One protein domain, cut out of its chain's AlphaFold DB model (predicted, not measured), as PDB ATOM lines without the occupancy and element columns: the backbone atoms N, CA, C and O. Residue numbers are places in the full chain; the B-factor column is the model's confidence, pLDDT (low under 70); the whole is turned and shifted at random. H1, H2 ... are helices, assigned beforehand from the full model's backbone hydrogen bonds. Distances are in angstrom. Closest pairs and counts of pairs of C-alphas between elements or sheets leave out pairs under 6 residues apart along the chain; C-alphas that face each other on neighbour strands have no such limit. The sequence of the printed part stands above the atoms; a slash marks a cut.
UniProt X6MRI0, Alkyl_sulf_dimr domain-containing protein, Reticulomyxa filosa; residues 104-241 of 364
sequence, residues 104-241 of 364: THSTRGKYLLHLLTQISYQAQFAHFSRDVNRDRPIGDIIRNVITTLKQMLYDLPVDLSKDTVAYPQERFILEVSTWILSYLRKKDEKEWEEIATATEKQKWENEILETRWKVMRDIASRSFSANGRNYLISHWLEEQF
ATOM      1  N   THR A 104     150.559 109.127 159.260       93.94
ATOM      2  CA  THR A 104     150.412 109.836 157.976       93.94
ATOM      3  C   THR A 104     151.767 110.349 157.477       93.94
ATOM      4  O   THR A 104     152.641 110.669 158.284       93.94
ATOM      5  N   HIS A 105     151.944 110.507 156.161       94.81
ATOM      6  CA  HIS A 105     153.185 111.056 155.592       94.81
ATOM      7  C   HIS A 105     153.576 112.407 156.208       94.81
ATOM      8  O   HIS A 105     154.744 112.638 156.500       94.81
ATOM      9  N   SER A 106     152.589 113.269 156.464       92.19
ATOM     10  CA  SER A 106     152.796 114.559 157.126       92.19
ATOM     11  C   SER A 106     153.306 114.388 158.563       92.19
ATOM     12  O   SER A 106     154.270 115.035 158.963       92.19
ATOM     13  N   THR A 107     152.717 113.461 159.327       92.00
ATOM     14  CA  THR A 107     153.160 113.124 160.690       92.00
ATOM     15  C   THR A 107     154.580 112.557 160.700       92.00
ATOM     16  O   THR A 107     155.394 112.978 161.519       92.00
ATOM     17  N   ARG A 108     154.903 111.645 159.772       94.62
ATOM     18  CA  ARG A 108     156.263 111.102 159.610       94.62
ATOM     19  C   ARG A 108     157.265 112.216 159.304       94.62
ATOM     20  O   ARG A 108     158.293 112.297 159.965       94.62
ATOM     21  N   GLY A 109     156.928 113.117 158.378       91.62
ATOM     22  CA  GLY A 109     157.758 114.274 158.032       91.62
ATOM     23  C   GLY A 109     158.001 115.205 159.223       91.62
ATOM     24  O   GLY A 109     159.147 115.563 159.489       91.62
ATOM     25  N   LYS A 110     156.949 115.525 159.992       88.12
ATOM     26  CA  LYS A 110     157.053 116.332 161.219       88.12
ATOM     27  C   LYS A 110     158.061 115.734 162.194       88.12
ATOM     28  O   LYS A 110     159.000 116.420 162.596       88.12
ATOM     29  N   TYR A 111     157.870 114.473 162.577       89.56
ATOM     30  CA  TYR A 111     158.703 113.841 163.599       89.56
ATOM     31  C   TYR A 111     160.117 113.538 163.111       89.56
ATOM     32  O   TYR A 111     161.047 113.668 163.900       89.56
ATOM     33  N   LEU A 112     160.310 113.233 161.825       90.75
ATOM     34  CA  LEU A 112     161.645 113.119 161.239       90.75
ATOM     35  C   LEU A 112     162.430 114.426 161.411       90.75
ATOM     36  O   LEU A 112     163.547 114.407 161.922       90.75
ATOM     37  N   LEU A 113     161.833 115.567 161.053       86.94
ATOM     38  CA  LEU A 113     162.481 116.867 161.236       86.94
ATOM     39  C   LEU A 113     162.737 117.177 162.714       86.94
ATOM     40  O   LEU A 113     163.814 117.659 163.041       86.94
ATOM     41  N   HIS A 114     161.795 116.859 163.609       83.75
ATOM     42  CA  HIS A 114     161.982 117.058 165.051       83.75
ATOM     43  C   HIS A 114     163.111 116.191 165.631       83.75
ATOM     44  O   HIS A 114     163.876 116.656 166.468       83.75
ATOM     45  N   LEU A 115     163.254 114.939 165.196       83.38
ATOM     46  CA  LEU A 115     164.369 114.092 165.626       83.38
ATOM     47  C   LEU A 115     165.708 114.677 165.163       83.38
ATOM     48  O   LEU A 115     166.645 114.785 165.951       83.38
ATOM     49  N   LEU A 116     165.782 115.117 163.905       85.38
ATOM     50  CA  LEU A 116     166.992 115.715 163.341       85.38
ATOM     51  C   LEU A 116     167.359 117.054 164.003       85.38
ATOM     52  O   LEU A 116     168.547 117.311 164.218       85.38
ATOM     53  N   THR A 117     166.373 117.883 164.372       80.06
ATOM     54  CA  THR A 117     166.626 119.122 165.128       80.06
ATOM     55  C   THR A 117     167.186 118.821 166.512       80.06
ATOM     56  O   THR A 117     168.167 119.449 166.902       80.06
ATOM     57  N   GLN A 118     166.633 117.839 167.232       73.62
ATOM     58  CA  GLN A 118     167.125 117.451 168.560       73.62
ATOM     59  C   GLN A 118     168.552 116.891 168.511       73.62
ATOM     60  O   GLN A 118     169.388 117.278 169.327       73.62
ATOM     61  N   ILE A 119     168.862 116.041 167.527       74.38
ATOM     62  CA  ILE A 119     170.217 115.497 167.340       74.38
ATOM     63  C   ILE A 119     171.216 116.623 167.057       74.38
ATOM     64  O   ILE A 119     172.287 116.675 167.662       74.38
ATOM     65  N   SER A 120     170.861 117.556 166.169       70.19
ATOM     66  CA  SER A 120     171.731 118.689 165.841       70.19
ATOM     67  C   SER A 120     171.918 119.636 167.024       70.19
ATOM     68  O   SER A 120     173.031 120.105 167.253       70.19
ATOM     69  N   TYR A 121     170.870 119.863 167.819       67.31
ATOM     70  CA  TYR A 121     170.961 120.632 169.057       67.31
ATOM     71  C   TYR A 121     171.944 119.974 170.037       67.31
ATOM     72  O   TYR A 121     172.897 120.608 170.473       67.31
ATOM     73  N   GLN A 122     171.802 118.679 170.321       63.09
ATOM     74  CA  GLN A 122     172.713 117.967 171.228       63.09
ATOM     75  C   GLN A 122     174.172 117.975 170.742       63.09
ATOM     76  O   GLN A 122     175.082 118.181 171.547       63.09
ATOM     77  N   ALA A 123     174.406 117.824 169.434       60.84
ATOM     78  CA  ALA A 123     175.743 117.900 168.845       60.84
ATOM     79  C   ALA A 123     176.372 119.301 168.980       60.84
ATOM     80  O   ALA A 123     177.562 119.413 169.268       60.84
ATOM     81  N   GLN A 124     175.580 120.370 168.836       60.31
ATOM     82  CA  GLN A 124     176.044 121.749 169.035       60.31
ATOM     83  C   GLN A 124     176.419 122.024 170.499       60.31
ATOM     84  O   GLN A 124     177.447 122.640 170.759       60.31
ATOM     85  N   PHE A 125     175.649 121.510 171.466       57.47
ATOM     86  CA  PHE A 125     175.961 121.664 172.895       57.47
ATOM     87  C   PHE A 125     177.195 120.868 173.337       57.47
ATOM     88  O   PHE A 125     177.908 121.306 174.240       57.47
ATOM     89  N   ALA A 126     177.494 119.739 172.686       56.28
ATOM     90  CA  ALA A 126     178.743 119.005 172.899       56.28
ATOM     91  C   ALA A 126     179.980 119.753 172.354       56.28
ATOM     92  O   ALA A 126     181.096 119.508 172.810       56.28
ATOM     93  N   HIS A 127     179.789 120.687 171.412       50.28
ATOM     94  CA  HIS A 127     180.847 121.374 170.670       50.28
ATOM     95  C   HIS A 127     180.890 122.897 170.880       50.28
ATOM     96  O   HIS A 127     181.235 123.610 169.945       50.28
ATOM     97  N   PHE A 128     180.701 123.376 172.119       43.00
ATOM     98  CA  PHE A 128     181.070 124.729 172.587       43.00
ATOM     99  C   PHE A 128     179.931 125.761 172.700       43.00
ATOM    100  O   PHE A 128     179.034 125.899 171.876       43.00
ATOM    101  N   SER A 129     180.033 126.525 173.785       55.19
ATOM    102  CA  SER A 129     179.236 127.679 174.184       55.19
ATOM    103  C   SER A 129     179.490 128.936 173.339       55.19
ATOM    104  O   SER A 129     180.647 129.306 173.154       55.19
ATOM    105  N   ARG A 130     178.394 129.660 173.048       47.41
ATOM    106  CA  ARG A 130     178.227 131.074 172.616       47.41
ATOM    107  C   ARG A 130     177.745 131.276 171.172       47.41
ATOM    108  O   ARG A 130     178.339 130.786 170.225       47.41
ATOM    109  N   ASP A 131     176.672 132.067 171.094       48.53
ATOM    110  CA  ASP A 131     176.076 132.745 169.935       48.53
ATOM    111  C   ASP A 131     175.571 131.901 168.764       48.53
ATOM    112  O   ASP A 131     176.216 131.786 167.728       48.53
ATOM    113  N   VAL A 132     174.320 131.434 168.867       44.88
ATOM    114  CA  VAL A 132     173.513 131.099 167.685       44.88
ATOM    115  C   VAL A 132     172.069 131.545 167.919       44.88
ATOM    116  O   VAL A 132     171.452 131.184 168.923       44.88
ATOM    117  N   ASN A 133     171.550 132.353 166.991       46.34
ATOM    118  CA  ASN A 133     170.138 132.718 166.858       46.34
ATOM    119  C   ASN A 133     169.238 131.499 167.116       46.34
ATOM    120  O   ASN A 133     169.242 130.544 166.339       46.34
ATOM    121  N   ARG A 134     168.472 131.537 168.208       49.12
ATOM    122  CA  ARG A 134     167.727 130.388 168.748       49.12
ATOM    123  C   ARG A 134     166.507 129.971 167.917       49.12
ATOM    124  O   ARG A 134     165.952 128.908 168.175       49.12
ATOM    125  N   ASP A 135     166.138 130.739 166.893       53.16
ATOM    126  CA  ASP A 135     164.781 130.672 166.337       53.16
ATOM    127  C   ASP A 135     164.655 129.914 165.002       53.16
ATOM    128  O   ASP A 135     163.544 129.697 164.533       53.16
ATOM    129  N   ARG A 136     165.756 129.470 164.367       62.84
ATOM    130  CA  ARG A 136     165.705 128.758 163.065       62.84
ATOM    131  C   ARG A 136     166.270 127.320 162.972       62.84
ATOM    132  O   ARG A 136     166.568 126.908 161.848       62.84
ATOM    133  N   PRO A 137     166.356 126.492 164.041       74.12
ATOM    134  CA  PRO A 137     166.903 125.132 163.928       74.12
ATOM    135  C   PRO A 137     166.243 124.288 162.832       74.12
ATOM    136  O   PRO A 137     166.921 123.643 162.042       74.12
ATOM    137  N   ILE A 138     164.912 124.308 162.741       77.50
ATOM    138  CA  ILE A 138     164.184 123.456 161.793       77.50
ATOM    139  C   ILE A 138     164.406 123.863 160.329       77.50
ATOM    140  O   ILE A 138     164.467 122.992 159.465       77.50
ATOM    141  N   GLY A 139     164.598 125.155 160.043       81.56
ATOM    142  CA  GLY A 139     164.914 125.632 158.695       81.56
ATOM    143  C   GLY A 139     166.299 125.180 158.227       81.56
ATOM    144  O   GLY A 139     166.459 124.773 157.075       81.56
ATOM    145  N   ASP A 140     167.288 125.180 159.126       83.56
ATOM    146  CA  ASP A 140     168.617 124.619 158.851       83.56
ATOM    147  C   ASP A 140     168.567 123.107 158.640       83.56
ATOM    148  O   ASP A 140     169.172 122.598 157.698       83.56
ATOM    149  N   ILE A 141     167.778 122.386 159.443       87.25
ATOM    150  CA  ILE A 141     167.567 120.951 159.240       87.25
ATOM    151  C   ILE A 141     166.927 120.662 157.888       87.25
ATOM    152  O   ILE A 141     167.382 119.754 157.201       87.25
ATOM    153  N   ILE A 142     165.917 121.424 157.464       86.19
ATOM    154  CA  ILE A 142     165.302 121.237 156.144       86.19
ATOM    155  C   ILE A 142     166.342 121.443 155.035       86.19
ATOM    156  O   ILE A 142     166.445 120.608 154.137       86.19
ATOM    157  N   ARG A 143     167.169 122.495 155.118       89.06
ATOM    158  CA  ARG A 143     168.278 122.718 154.171       89.06
ATOM    159  C   ARG A 143     169.286 121.570 154.167       89.06
ATOM    160  O   ARG A 143     169.727 121.156 153.094       89.06
ATOM    161  N   ASN A 144     169.627 121.038 155.337       89.19
ATOM    162  CA  ASN A 144     170.519 119.890 155.456       89.19
ATOM    163  C   ASN A 144     169.893 118.644 154.831       89.19
ATOM    164  O   ASN A 144     170.550 117.999 154.027       89.19
ATOM    165  N   VAL A 145     168.616 118.356 155.102       90.81
ATOM    166  CA  VAL A 145     167.885 117.242 154.478       90.81
ATOM    167  C   VAL A 145     167.888 117.387 152.959       90.81
ATOM    168  O   VAL A 145     168.242 116.438 152.269       90.81
ATOM    169  N   ILE A 146     167.567 118.568 152.423       91.25
ATOM    170  CA  ILE A 146     167.620 118.836 150.978       91.25
ATOM    171  C   ILE A 146     169.020 118.557 150.424       91.25
ATOM    172  O   ILE A 146     169.163 117.865 149.417       91.25
ATOM    173  N   THR A 147     170.054 119.068 151.091       92.75
ATOM    174  CA  THR A 147     171.452 118.878 150.685       92.75
ATOM    175  C   THR A 147     171.840 117.399 150.717       92.75
ATOM    176  O   THR A 147     172.422 116.901 149.757       92.75
ATOM    177  N   THR A 148     171.452 116.661 151.761       91.31
ATOM    178  CA  THR A 148     171.677 115.216 151.877       91.31
ATOM    179  C   THR A 148     170.945 114.445 150.787       91.31
ATOM    180  O   THR A 148     171.554 113.584 150.168       91.31
ATOM    181  N   LEU A 149     169.682 114.760 150.483       91.62
ATOM    182  CA  LEU A 149     168.945 114.104 149.396       91.62
ATOM    183  C   LEU A 149     169.613 114.347 148.033       91.62
ATOM    184  O   LEU A 149     169.751 113.413 147.241       91.62
ATOM    185  N   LYS A 150     170.076 115.578 147.771       92.25
ATOM    186  CA  LYS A 150     170.846 115.921 146.563       92.25
ATOM    187  C   LYS A 150     172.170 115.151 146.500       92.25
ATOM    188  O   LYS A 150     172.528 114.662 145.431       92.25
ATOM    189  N   GLN A 151     172.861 115.004 147.630       91.44
ATOM    190  CA  GLN A 151     174.108 114.246 147.718       91.44
ATOM    191  C   GLN A 151     173.879 112.743 147.511       91.44
ATOM    192  O   GLN A 151     174.571 112.134 146.709       91.44
ATOM    193  N   MET A 152     172.854 112.157 148.139       87.94
ATOM    194  CA  MET A 152     172.482 110.750 147.935       87.94
ATOM    195  C   MET A 152     172.173 110.443 146.468       87.94
ATOM    196  O   MET A 152     172.494 109.363 145.984       87.94
ATOM    197  N   LEU A 153     171.553 111.392 145.764       86.25
ATOM    198  CA  LEU A 153     171.310 111.294 144.329       86.25
ATOM    199  C   LEU A 153     172.608 111.382 143.509       86.25
ATOM    200  O   LEU A 153     172.730 110.712 142.488       86.25
ATOM    201  N   TYR A 154     173.564 112.212 143.928       86.44
ATOM    202  CA  TYR A 154     174.873 112.325 143.280       86.44
ATOM    203  C   TYR A 154     175.738 111.072 143.485       86.44
ATOM    204  O   TYR A 154     176.387 110.623 142.546       86.44
ATOM    205  N   ASP A 155     175.693 110.484 144.681       85.12
ATOM    206  CA  ASP A 155     176.478 109.308 145.071       85.12
ATOM    207  C   ASP A 155     175.920 107.985 144.517       85.12
ATOM    208  O   ASP A 155     176.443 106.910 144.829       85.12
ATOM    209  N   LEU A 156     174.856 108.032 143.704       80.38
ATOM    210  CA  LEU A 156     174.322 106.836 143.062       80.38
ATOM    211  C   LEU A 156     175.413 106.156 142.214       80.38
ATOM    212  O   LEU A 156     176.150 106.822 141.481       80.38
ATOM    213  N   PRO A 157     175.520 104.818 142.271       70.00
ATOM    214  CA  PRO A 157     176.543 104.095 141.532       70.00
ATOM    215  C   PRO A 157     176.396 104.301 140.018       70.00
ATOM    216  O   PRO A 157     175.305 104.181 139.462       70.00
ATOM    217  N   VAL A 158     177.527 104.542 139.345       59.41
ATOM    218  CA  VAL A 158     177.607 104.761 137.886       59.41
ATOM    219  C   VAL A 158     177.178 103.516 137.094       59.41
ATOM    220  O   VAL A 158     176.652 103.632 135.987       59.41
ATOM    221  N   ASP A 159     177.364 102.318 137.661       59.62
ATOM    222  CA  ASP A 159     176.906 101.067 137.051       59.62
ATOM    223  C   ASP A 159     175.408 100.844 137.300       59.62
ATOM    224  O   ASP A 159     174.959 100.196 138.250       59.62
ATOM    225  N   LEU A 160     174.624 101.414 136.396       54.25
ATOM    226  CA  LEU A 160     173.171 101.362 136.371       54.25
ATOM    227  C   LEU A 160     172.628 100.117 135.636       54.25
ATOM    228  O   LEU A 160     171.428 100.044 135.383       54.25
ATOM    229  N   SER A 161     173.483  99.138 135.297       50.97
ATOM    230  CA  SER A 161     173.134  97.959 134.481       50.97
ATOM    231  C   SER A 161     172.308  96.885 135.200       50.97
ATOM    232  O   SER A 161     171.915  95.888 134.588       50.97
ATOM    233  N   LYS A 162     172.040  97.044 136.501       53.06
ATOM    234  CA  LYS A 162     171.200  96.099 137.241       53.06
ATOM    235  C   LYS A 162     169.731  96.348 136.902       53.06
ATOM    236  O   LYS A 162     169.211  97.427 137.168       53.06
ATOM    237  N   ASP A 163     169.078  95.306 136.377       53.22
ATOM    238  CA  ASP A 163     167.630  95.172 136.120       53.22
ATOM    239  C   ASP A 163     166.784  95.247 137.417       53.22
ATOM    240  O   ASP A 163     165.982  94.365 137.725       53.22
ATOM    241  N   THR A 164     166.982  96.280 138.230       55.59
ATOM    242  CA  THR A 164     166.182  96.568 139.422       55.59
ATOM    243  C   THR A 164     165.404  97.850 139.195       55.59
ATOM    244  O   THR A 164     165.968  98.853 138.762       55.59
ATOM    245  N   VAL A 165     164.110  97.818 139.513       55.62
ATOM    246  CA  VAL A 165     163.168  98.920 139.266       55.62
ATOM    247  C   VAL A 165     163.565 100.190 140.020       55.62
ATOM    248  O   VAL A 165     163.231 101.255 139.547       55.62
ATOM    249  N   ALA A 166     164.276 100.116 141.149       58.59
ATOM    250  CA  ALA A 166     164.891 101.266 141.824       58.59
ATOM    251  C   ALA A 166     165.910 100.778 142.863       58.59
ATOM    252  O   ALA A 166     165.635  99.793 143.560       58.59
ATOM    253  N   TYR A 167     167.040 101.474 143.014       71.50
ATOM    254  CA  TYR A 167     168.006 101.211 144.081       71.50
ATOM    255  C   TYR A 167     167.442 101.618 145.457       71.50
ATOM    256  O   TYR A 167     166.620 102.536 145.528       71.50
ATOM    257  N   PRO A 168     167.889 100.997 146.569       80.50
ATOM    258  CA  PRO A 168     167.425 101.352 147.915       80.50
ATOM    259  C   PRO A 168     167.530 102.852 148.225       80.50
ATOM    260  O   PRO A 168     166.606 103.433 148.785       80.50
ATOM    261  N   GLN A 169     168.619 103.496 147.788       86.31
ATOM    262  CA  GLN A 169     168.831 104.937 147.956       86.31
ATOM    263  C   GLN A 169     167.774 105.773 147.222       86.31
ATOM    264  O   GLN A 169     167.240 106.720 147.787       86.31
ATOM    265  N   GLU A 170     167.419 105.406 145.990       89.06
ATOM    266  CA  GLU A 170     166.413 106.122 145.197       89.06
ATOM    267  C   GLU A 170     165.019 106.016 145.822       89.06
ATOM    268  O   GLU A 170     164.298 107.009 145.920       89.06
ATOM    269  N   ARG A 171     164.658 104.821 146.309       88.31
ATOM    270  CA  ARG A 171     163.397 104.596 147.035       88.31
ATOM    271  C   ARG A 171     163.328 105.450 148.293       88.31
ATOM    272  O   ARG A 171     162.314 106.103 148.524       88.31
ATOM    273  N   PHE A 172     164.420 105.499 149.051       91.88
ATOM    274  CA  PHE A 172     164.507 106.314 150.255       91.88
ATOM    275  C   PHE A 172     164.356 107.811 149.952       91.88
ATOM    276  O   PHE A 172     163.630 108.509 150.657       91.88
ATOM    277  N   ILE A 173     164.958 108.309 148.863       94.00
ATOM    278  CA  ILE A 173     164.762 109.702 148.432       94.00
ATOM    279  C   ILE A 173     163.286 109.969 148.109       94.00
ATOM    280  O   ILE A 173     162.738 110.991 148.535       94.00
ATOM    281  N   LEU A 174     162.611 109.069 147.386       94.56
ATOM    282  CA  LEU A 174     161.178 109.210 147.093       94.56
ATOM    283  C   LEU A 174     160.324 109.190 148.368       94.56
ATOM    284  O   LEU A 174     159.397 109.986 148.491       94.56
ATOM    285  N   GLU A 175     160.641 108.327 149.323       94.50
ATOM    286  CA  GLU A 175     159.899 108.201 150.576       94.50
ATOM    287  C   GLU A 175     160.055 109.442 151.468       94.50
ATOM    288  O   GLU A 175     159.063 110.084 151.828       94.50
ATOM    289  N   VAL A 176     161.297 109.853 151.742       95.94
ATOM    290  CA  VAL A 176     161.586 111.034 152.566       95.94
ATOM    291  C   VAL A 176     161.045 112.300 151.909       95.94
ATOM    292  O   VAL A 176     160.395 113.103 152.579       95.94
ATOM    293  N   SER A 177     161.234 112.475 150.594       96.25
ATOM    294  CA  SER A 177     160.671 113.635 149.887       96.25
ATOM    295  C   SER A 177     159.144 113.678 149.993       96.25
ATOM    296  O   SER A 177     158.592 114.743 150.258       96.25
ATOM    297  N   THR A 178     158.449 112.538 149.882       95.88
ATOM    298  CA  THR A 178     156.994 112.466 150.080       95.88
ATOM    299  C   THR A 178     156.590 112.908 151.486       95.88
ATOM    300  O   THR A 178     155.635 113.679 151.629       95.88
ATOM    301  N   TRP A 179     157.292 112.456 152.525       96.12
ATOM    302  CA  TRP A 179     156.978 112.824 153.907       96.12
ATOM    303  C   TRP A 179     157.182 114.314 154.170       96.12
ATOM    304  O   TRP A 179     156.280 114.976 154.688       96.12
ATOM    305  N   ILE A 180     158.335 114.858 153.767       93.75
ATOM    306  CA  ILE A 180     158.658 116.272 153.984       93.75
ATOM    307  C   ILE A 180     157.712 117.175 153.186       93.75
ATOM    308  O   ILE A 180     157.154 118.107 153.759       93.75
ATOM    309  N   LEU A 181     157.440 116.874 151.911       94.00
ATOM    310  CA  LEU A 181     156.474 117.636 151.107       94.00
ATOM    311  C   LEU A 181     155.066 117.592 151.714       94.00
ATOM    312  O   LEU A 181     154.391 118.617 151.778       94.00
ATOM    313  N   SER A 182     154.629 116.430 152.211       93.25
ATOM    314  CA  SER A 182     153.324 116.294 152.879       93.25
ATOM    315  C   SER A 182     153.240 117.110 154.171       93.25
ATOM    316  O   SER A 182     152.156 117.543 154.567       93.25
ATOM    317  N   TYR A 183     154.365 117.302 154.862       90.50
ATOM    318  CA  TYR A 183     154.427 118.141 156.052       90.50
ATOM    319  C   TYR A 183     154.439 119.632 155.703       90.50
ATOM    320  O   TYR A 183     153.631 120.387 156.244       90.50
ATOM    321  N   LEU A 184     155.267 120.036 154.734       88.12
ATOM    322  CA  LEU A 184     155.324 121.413 154.238       88.12
ATOM    323  C   LEU A 184     153.961 121.870 153.702       88.12
ATOM    324  O   LEU A 184     153.485 122.941 154.057       88.12
ATOM    325  N   ARG A 185     153.267 121.047 152.914       88.69
ATOM    326  CA  ARG A 185     151.985 121.410 152.281       88.69
ATOM    327  C   ARG A 185     150.777 121.391 153.221       88.69
ATOM    328  O   ARG A 185     149.662 121.687 152.786       88.69
ATOM    329  N   LYS A 186     150.946 121.013 154.492       83.75
ATOM    330  CA  LYS A 186     149.829 120.986 155.441       83.75
ATOM    331  C   LYS A 186     149.311 122.415 155.663       83.75
ATOM    332  O   LYS A 186     150.090 123.320 155.938       83.75
ATOM    333  N   LYS A 187     147.989 122.592 155.549       59.84
ATOM    334  CA  LYS A 187     147.279 123.889 155.590       59.84
ATOM    335  C   LYS A 187     147.254 124.592 156.953       59.84
ATOM    336  O   LYS A 187     146.640 125.645 157.062       59.84
ATOM    337  N   ASP A 188     147.854 124.015 157.989       65.00
ATOM    338  CA  ASP A 188     147.915 124.679 159.292       65.00
ATOM    339  C   ASP A 188     149.054 125.708 159.253       65.00
ATOM    340  O   ASP A 188     150.201 125.422 159.592       65.00
ATOM    341  N   GLU A 189     148.754 126.872 158.674       57.94
ATOM    342  CA  GLU A 189     149.720 127.926 158.342       57.94
ATOM    343  C   GLU A 189     150.392 128.519 159.585       57.94
ATOM    344  O   GLU A 189     151.574 128.853 159.527       57.94
ATOM    345  N   LYS A 190     149.703 128.531 160.734       65.50
ATOM    346  CA  LYS A 190     150.196 129.146 161.976       65.50
ATOM    347  C   LYS A 190     151.517 128.558 162.475       65.50
ATOM    348  O   LYS A 190     152.375 129.306 162.917       65.50
ATOM    349  N   GLU A 191     151.710 127.237 162.372       68.00
ATOM    350  CA  GLU A 191     152.966 126.589 162.799       68.00
ATOM    351  C   GLU A 191     154.143 126.994 161.891       68.00
ATOM    352  O   GLU A 191     155.278 127.079 162.344       68.00
ATOM    353  N   TRP A 192     153.886 127.274 160.609       72.69
ATOM    354  CA  TRP A 192     154.928 127.621 159.640       72.69
ATOM    355  C   TRP A 192     155.244 129.114 159.586       72.69
ATOM    356  O   TRP A 192     156.394 129.453 159.321       72.69
ATOM    357  N   GLU A 193     154.265 129.982 159.849       70.69
ATOM    358  CA  GLU A 193     154.445 131.441 159.896       70.69
ATOM    359  C   GLU A 193     155.480 131.871 160.945       70.69
ATOM    360  O   GLU A 193     156.200 132.847 160.734       70.69
ATOM    361  N   GLU A 194     155.612 131.110 162.034       71.56
ATOM    362  CA  GLU A 194     156.627 131.329 163.073       71.56
ATOM    363  C   GLU A 194     158.026 130.826 162.664       71.56
ATOM    364  O   GLU A 194     159.036 131.279 163.200       71.56
ATOM    365  N   ILE A 195     158.104 129.901 161.700       73.00
ATOM    366  CA  ILE A 195     159.327 129.170 161.329       73.00
ATOM    367  C   ILE A 195     160.011 129.763 160.091       73.00
ATOM    368  O   ILE A 195     161.242 129.828 160.024       73.00
ATOM    369  N   ALA A 196     159.231 130.117 159.069       79.06
ATOM    370  CA  ALA A 196     159.744 130.544 157.774       79.06
ATOM    371  C   ALA A 196     158.734 131.411 157.020       79.06
ATOM    372  O   ALA A 196     157.523 131.220 157.100       79.06
ATOM    373  N   THR A 197     159.246 132.320 156.195       84.69
ATOM    374  CA  THR A 197     158.400 133.062 155.255       84.69
ATOM    375  C   THR A 197     157.789 132.126 154.207       84.69
ATOM    376  O   THR A 197     158.372 131.098 153.846       84.69
ATOM    377  N   ALA A 198     156.642 132.510 153.636       84.38
ATOM    378  CA  ALA A 198     156.022 131.768 152.533       84.38
ATOM    379  C   ALA A 198     156.994 131.554 151.354       84.38
ATOM    380  O   ALA A 198     157.016 130.486 150.745       84.38
ATOM    381  N   THR A 199     157.853 132.540 151.071       88.12
ATOM    382  CA  THR A 199     158.880 132.460 150.024       88.12
ATOM    383  C   THR A 199     159.968 131.430 150.342       88.12
ATOM    384  O   THR A 199     160.340 130.652 149.466       88.12
ATOM    385  N   GLU A 200     160.472 131.387 151.580       87.06
ATOM    386  CA  GLU A 200     161.454 130.375 152.005       87.06
ATOM    387  C   GLU A 200     160.863 128.964 151.936       87.06
ATOM    388  O   GLU A 200     161.494 128.052 151.401       87.06
ATOM    389  N   LYS A 201     159.622 128.800 152.400       86.88
ATOM    390  CA  LYS A 201     158.894 127.531 152.343       86.88
ATOM    391  C   LYS A 201     158.699 127.046 150.904       86.88
ATOM    392  O   LYS A 201     158.999 125.891 150.606       86.88
ATOM    393  N   GLN A 202     158.264 127.933 150.006       90.19
ATOM    394  CA  GLN A 202     158.114 127.619 148.584       90.19
ATOM    395  C   GLN A 202     159.453 127.228 147.949       90.19
ATOM    396  O   GLN A 202     159.509 126.302 147.142       90.19
ATOM    397  N   LYS A 203     160.546 127.904 148.324       93.00
ATOM    398  CA  LYS A 203     161.889 127.556 147.851       93.00
ATOM    399  C   LYS A 203     162.273 126.132 148.264       93.00
ATOM    400  O   LYS A 203     162.712 125.364 147.413       93.00
ATOM    401  N   TRP A 204     162.086 125.761 149.531       92.62
ATOM    402  CA  TRP A 204     162.368 124.399 149.999       92.62
ATOM    403  C   TRP A 204     161.524 123.355 149.280       92.62
ATOM    404  O   TRP A 204     162.052 122.330 148.856       92.62
ATOM    405  N   GLU A 205     160.231 123.625 149.110       93.38
ATOM    406  CA  GLU A 205     159.336 122.749 148.363       93.38
ATOM    407  C   GLU A 205     159.850 122.510 146.937       93.38
ATOM    408  O   GLU A 205     159.983 121.356 146.526       93.38
ATOM    409  N   ASN A 206     160.215 123.574 146.219       94.75
ATOM    410  CA  ASN A 206     160.741 123.473 144.859       94.75
ATOM    411  C   ASN A 206     162.043 122.659 144.804       94.75
ATOM    412  O   ASN A 206     162.183 121.789 143.951       94.75
ATOM    413  N   GLU A 207     162.979 122.873 145.733       95.94
ATOM    414  CA  GLU A 207     164.246 122.129 145.753       95.94
ATOM    415  C   GLU A 207     164.063 120.627 146.055       95.94
ATOM    416  O   GLU A 207     164.781 119.778 145.508       95.94
ATOM    417  N   ILE A 208     163.105 120.277 146.920       95.50
ATOM    418  CA  ILE A 208     162.759 118.876 147.204       95.50
ATOM    419  C   ILE A 208     162.103 118.244 145.978       95.50
ATOM    420  O   ILE A 208     162.456 117.123 145.603       95.50
ATOM    421  N   LEU A 209     161.175 118.963 145.345       95.62
ATOM    422  CA  LEU A 209     160.513 118.530 144.121       95.62
ATOM    423  C   LEU A 209     161.517 118.286 142.992       95.62
ATOM    424  O   LEU A 209     161.497 117.216 142.401       95.62
ATOM    425  N   GLU A 210     162.459 119.197 142.750       95.25
ATOM    426  CA  GLU A 210     163.518 119.018 141.744       95.25
ATOM    427  C   GLU A 210     164.314 117.725 141.951       95.25
ATOM    428  O   GLU A 210     164.554 116.967 141.004       95.25
ATOM    429  N   THR A 211     164.680 117.444 143.203       94.25
ATOM    430  CA  THR A 211     165.407 116.224 143.576       94.25
ATOM    431  C   THR A 211     164.546 114.982 143.329       94.25
ATOM    432  O   THR A 211     164.992 114.023 142.695       94.25
ATOM    433  N   ARG A 212     163.283 115.019 143.764       94.94
ATOM    434  CA  ARG A 212     162.293 113.951 143.573       94.94
ATOM    435  C   ARG A 212     162.038 113.657 142.093       94.94
ATOM    436  O   ARG A 212     162.058 112.497 141.687       94.94
ATOM    437  N   TRP A 213     161.847 114.688 141.278       95.00
ATOM    438  CA  TRP A 213     161.615 114.577 139.837       95.00
ATOM    439  C   TRP A 213     162.808 113.981 139.108       95.00
ATOM    440  O   TRP A 213     162.637 113.164 138.202       95.00
ATOM    441  N   LYS A 214     164.027 114.368 139.494       92.94
ATOM    442  CA  LYS A 214     165.235 113.771 138.933       92.94
ATOM    443  C   LYS A 214     165.292 112.272 139.243       92.94
ATOM    444  O   LYS A 214     165.415 111.497 138.305       92.94
ATOM    445  N   VAL A 215     165.050 111.862 140.491       91.94
ATOM    446  CA  VAL A 215     164.987 110.435 140.862       91.94
ATOM    447  C   VAL A 215     163.917 109.676 140.074       91.94
ATOM    448  O   VAL A 215     164.199 108.609 139.535       91.94
ATOM    449  N   MET A 216     162.698 110.213 139.953       93.06
ATOM    450  CA  MET A 216     161.633 109.563 139.176       93.06
ATOM    451  C   MET A 216     162.038 109.342 137.716       93.06
ATOM    452  O   MET A 216     161.804 108.261 137.174       93.06
ATOM    453  N   ARG A 217     162.659 110.343 137.081       91.00
ATOM    454  CA  ARG A 217     163.141 110.241 135.696       91.00
ATOM    455  C   ARG A 217     164.305 109.267 135.560       91.00
ATOM    456  O   ARG A 217     164.304 108.472 134.621       91.00
ATOM    457  N   ASP A 218     165.252 109.296 136.490       88.12
ATOM    458  CA  ASP A 218     166.422 108.416 136.480       88.12
ATOM    459  C   ASP A 218     165.987 106.953 136.619       88.12
ATOM    460  O   ASP A 218     166.425 106.101 135.842       88.12
ATOM    461  N   ILE A 219     165.041 106.667 137.519       88.12
ATOM    462  CA  ILE A 219     164.406 105.352 137.615       88.12
ATOM    463  C   ILE A 219     163.673 105.002 136.311       88.12
ATOM    464  O   ILE A 219     163.886 103.931 135.738       88.12
ATOM    465  N   ALA A 220     162.802 105.889 135.824       89.56
ATOM    466  CA  ALA A 220     161.976 105.627 134.650       89.56
ATOM    467  C   ALA A 220     162.819 105.323 133.401       89.56
ATOM    468  O   ALA A 220     162.484 104.410 132.647       89.56
ATOM    469  N   SER A 221     163.930 106.039 133.207       87.06
ATOM    470  CA  SER A 221     164.837 105.866 132.065       87.06
ATOM    471  C   SER A 221     165.494 104.483 132.008       87.06
ATOM    472  O   SER A 221     165.823 104.001 130.926       87.06
ATOM    473  N   ARG A 222     165.635 103.826 133.163       84.62
ATOM    474  CA  ARG A 222     166.260 102.505 133.311       84.62
ATOM    475  C   ARG A 222     165.253 101.383 133.524       84.62
ATOM    476  O   ARG A 222     165.597 100.214 133.388       84.62
ATOM    477  N   SER A 223     164.011 101.721 133.870       83.75
ATOM    478  CA  SER A 223     162.963 100.737 134.109       83.75
ATOM    479  C   SER A 223     162.663  99.964 132.831       83.75
ATOM    480  O   SER A 223     162.171 100.520 131.847       83.75
ATOM    481  N   PHE A 224     162.883  98.654 132.884       82.62
ATOM    482  CA  PHE A 224     162.528  97.729 131.812       82.62
ATOM    483  C   PHE A 224     161.003  97.594 131.656       82.62
ATOM    484  O   PHE A 224     160.489  97.534 130.536       82.62
ATOM    485  N   SER A 225     160.269  97.641 132.777       88.81
ATOM    486  CA  SER A 225     158.803  97.628 132.791       88.81
ATOM    487  C   SER A 225     158.256  98.906 132.168       88.81
ATOM    488  O   SER A 225     158.495 100.010 132.670       88.81
ATOM    489  N   ALA A 226     157.474  98.749 131.098       90.00
ATOM    490  CA  ALA A 226     156.769  99.854 130.465       90.00
ATOM    491  C   ALA A 226     155.752 100.494 131.418       90.00
ATOM    492  O   ALA A 226     155.651 101.716 131.466       90.00
ATOM    493  N   ASN A 227     155.056  99.688 132.223       91.00
ATOM    494  CA  ASN A 227     154.094 100.197 133.200       91.00
ATOM    495  C   ASN A 227     154.789 101.000 134.302       91.00
ATOM    496  O   ASN A 227     154.343 102.097 134.618       91.00
ATOM    497  N   GLY A 228     155.895 100.488 134.856       88.62
ATOM    498  CA  GLY A 228     156.632 101.170 135.925       88.62
ATOM    499  C   GLY A 228     157.230 102.488 135.443       88.62
ATOM    500  O   GLY A 228     157.080 103.522 136.092       88.62
ATOM    501  N   ARG A 229     157.817 102.468 134.241       91.38
ATOM    502  CA  ARG A 229     158.336 103.659 133.562       91.38
ATOM    503  C   ARG A 229     157.243 104.701 133.332       91.38
ATOM    504  O   ARG A 229     157.411 105.851 133.723       91.38
ATOM    505  N   ASN A 230     156.122 104.300 132.731       93.06
ATOM    506  CA  ASN A 230     155.028 105.220 132.423       93.06
ATOM    507  C   ASN A 230     154.390 105.787 133.694       93.06
ATOM    508  O   ASN A 230     154.107 106.978 133.733       93.06
ATOM    509  N   TYR A 231     154.233 104.979 134.745       92.12
ATOM    510  CA  TYR A 231     153.701 105.440 136.027       92.12
ATOM    511  C   TYR A 231     154.549 106.567 136.629       92.12
ATOM    512  O   TYR A 231     154.012 107.605 137.010       92.12
ATOM    513  N   LEU A 232     155.874 106.400 136.667       92.56
ATOM    514  CA  LEU A 232     156.788 107.413 137.200       92.56
ATOM    515  C   LEU A 232     156.826 108.682 136.344       92.56
ATOM    516  O   LEU A 232     156.854 109.782 136.890       92.56
ATOM    517  N   ILE A 233     156.788 108.544 135.014       92.56
ATOM    518  CA  ILE A 233     156.725 109.693 134.100       92.56
ATOM    519  C   ILE A 233     155.413 110.459 134.287       92.56
ATOM    520  O   ILE A 233     155.438 111.683 134.371       92.56
ATOM    521  N   SER A 234     154.277 109.763 134.377       92.25
ATOM    522  CA  SER A 234     152.980 110.398 134.613       92.25
ATOM    523  C   SER A 234     152.954 111.141 135.948       92.25
ATOM    524  O   SER A 234     152.595 112.310 135.956       92.25
ATOM    525  N   HIS A 235     153.413 110.523 137.042       92.06
ATOM    526  CA  HIS A 235     153.515 111.195 138.348       92.06
ATOM    527  C   HIS A 235     154.405 112.436 138.298       92.06
ATOM    528  O   HIS A 235     154.026 113.492 138.798       92.06
ATOM    529  N   TRP A 236     155.564 112.339 137.643       93.31
ATOM    530  CA  TRP A 236     156.450 113.484 137.453       93.31
ATOM    531  C   TRP A 236     155.754 114.630 136.700       93.31
ATOM    532  O   TRP A 236     155.810 115.771 137.152       93.31
ATOM    533  N   LEU A 237     155.070 114.349 135.586       91.50
ATOM    534  CA  LEU A 237     154.346 115.367 134.813       91.50
ATOM    535  C   LEU A 237     153.133 115.936 135.567       91.50
ATOM    536  O   LEU A 237     152.790 117.105 135.379       91.50
ATOM    537  N   GLU A 238     152.490 115.138 136.423       91.06
ATOM    538  CA  GLU A 238     151.390 115.584 137.285       91.06
ATOM    539  C   GLU A 238     151.873 116.611 138.305       91.06
ATOM    540  O   GLU A 238     151.286 117.686 138.422       91.06
ATOM    541  N   GLU A 239     152.991 116.329 138.980       90.44
ATOM    542  CA  GLU A 239     153.597 117.243 139.955       90.44
ATOM    543  C   GLU A 239     154.076 118.565 139.317       90.44
ATOM    544  O   GLU A 239     154.205 119.568 140.014       90.44
ATOM    545  N   GLN A 240     154.301 118.591 137.997       88.12
ATOM    546  CA  GLN A 240     154.613 119.799 137.217       88.12
ATOM    547  C   GLN A 240     153.374 120.572 136.745       88.12
ATOM    548  O   GLN A 240     153.520 121.608 136.096       88.12
ATOM    549  N   PHE A 241     152.166 120.049 136.977       83.75
ATOM    550  CA  PHE A 241     150.929 120.512 136.337       83.75
ATOM    551  C   PHE A 241     151.000 120.502 134.795       83.75
ATOM    552  O   PHE A 241     150.359 121.311 134.125       83.75
TER     553      PHE A 241
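Overview. This is residues 104 to 241 of the 364 residues of the protein "Alkyl_sulf_dimr domain-containing protein" of Reticulomyxa filosa (UniProt X6MRI0). H5, the longest helix, packs with H2 and H3 in an up-and-down bundle, each helix running against the one before it, their centres making a triangle. H1 stands about perpendicular to H2 and H3 and apart from H5, its residues 105 to 110 packing on H3 and its residues 113 to 121 on residues 137 to 142 of H2, while H6 folds back along H5; residues 125 to 131 stick out. The printed part has 138 residues with six named helices, H1 to H6 in chain order, and no named strand: all helix. It is elongated, 54 by 34 by 24 A, and only just compact, close to loose, with a radius of gyration of the C-alphas of 17.1 A.

Along the chain. H5, residues 198 to 222, is 36.5 A long, from C-alpha 198 at (156.022, 131.768, 152.533). H2 is residues 137 to 154, 25.6 A; H3 is 168 to 184, 24.3 A. H1, residues 105 to 126, spans 31.9 A from C-alpha 105 at (153.185, 111.056, 155.592). H4 is residues 189 to 193; H6, 226 to 239, spans 20.1 A and ends at C-alpha 239 at (153.597, 117.243, 139.955).

Arrangement. H5 touches H3, opposite ways at a shallow tilt of 27 degrees; their closest C-alphas, Leu 174 and Arg 212, are 6.0 A apart. With residues 204 to 215 alone H5 touches H2, the same way at 19 degrees, a shallow tilt; the closest C-alphas, Ile 146 and Ile 208, are 6.2 A apart. H2 and H3 form a helical hairpin, the closest C-alphas, Leu 149 and Ile 173, 6.1 A apart. H5 and H6 form another, with Ala 220 and Arg 229 closest, C-alphas 4.3 A apart. H1 is about perpendicular to H3, at 82 degrees, and touches it with residues 105 to 110 alone; C-alphas 106 and 183, the closest, are 4.1 A apart. H4 touches no helix. Every O i to N i+4 pair is within hydrogen-bond range in H1, H2, H3, H4 and H6, and 20 of 21 in H5.

Size, cuts and confidence. The farthest C-alphas, Arg 130 and Ala 226, are 56.7 A apart. The printed part has no cut; the link H2 to H3 is long. pLDDT is under 70 at residues 121 to 136, 158 to 166 and 187 to 191.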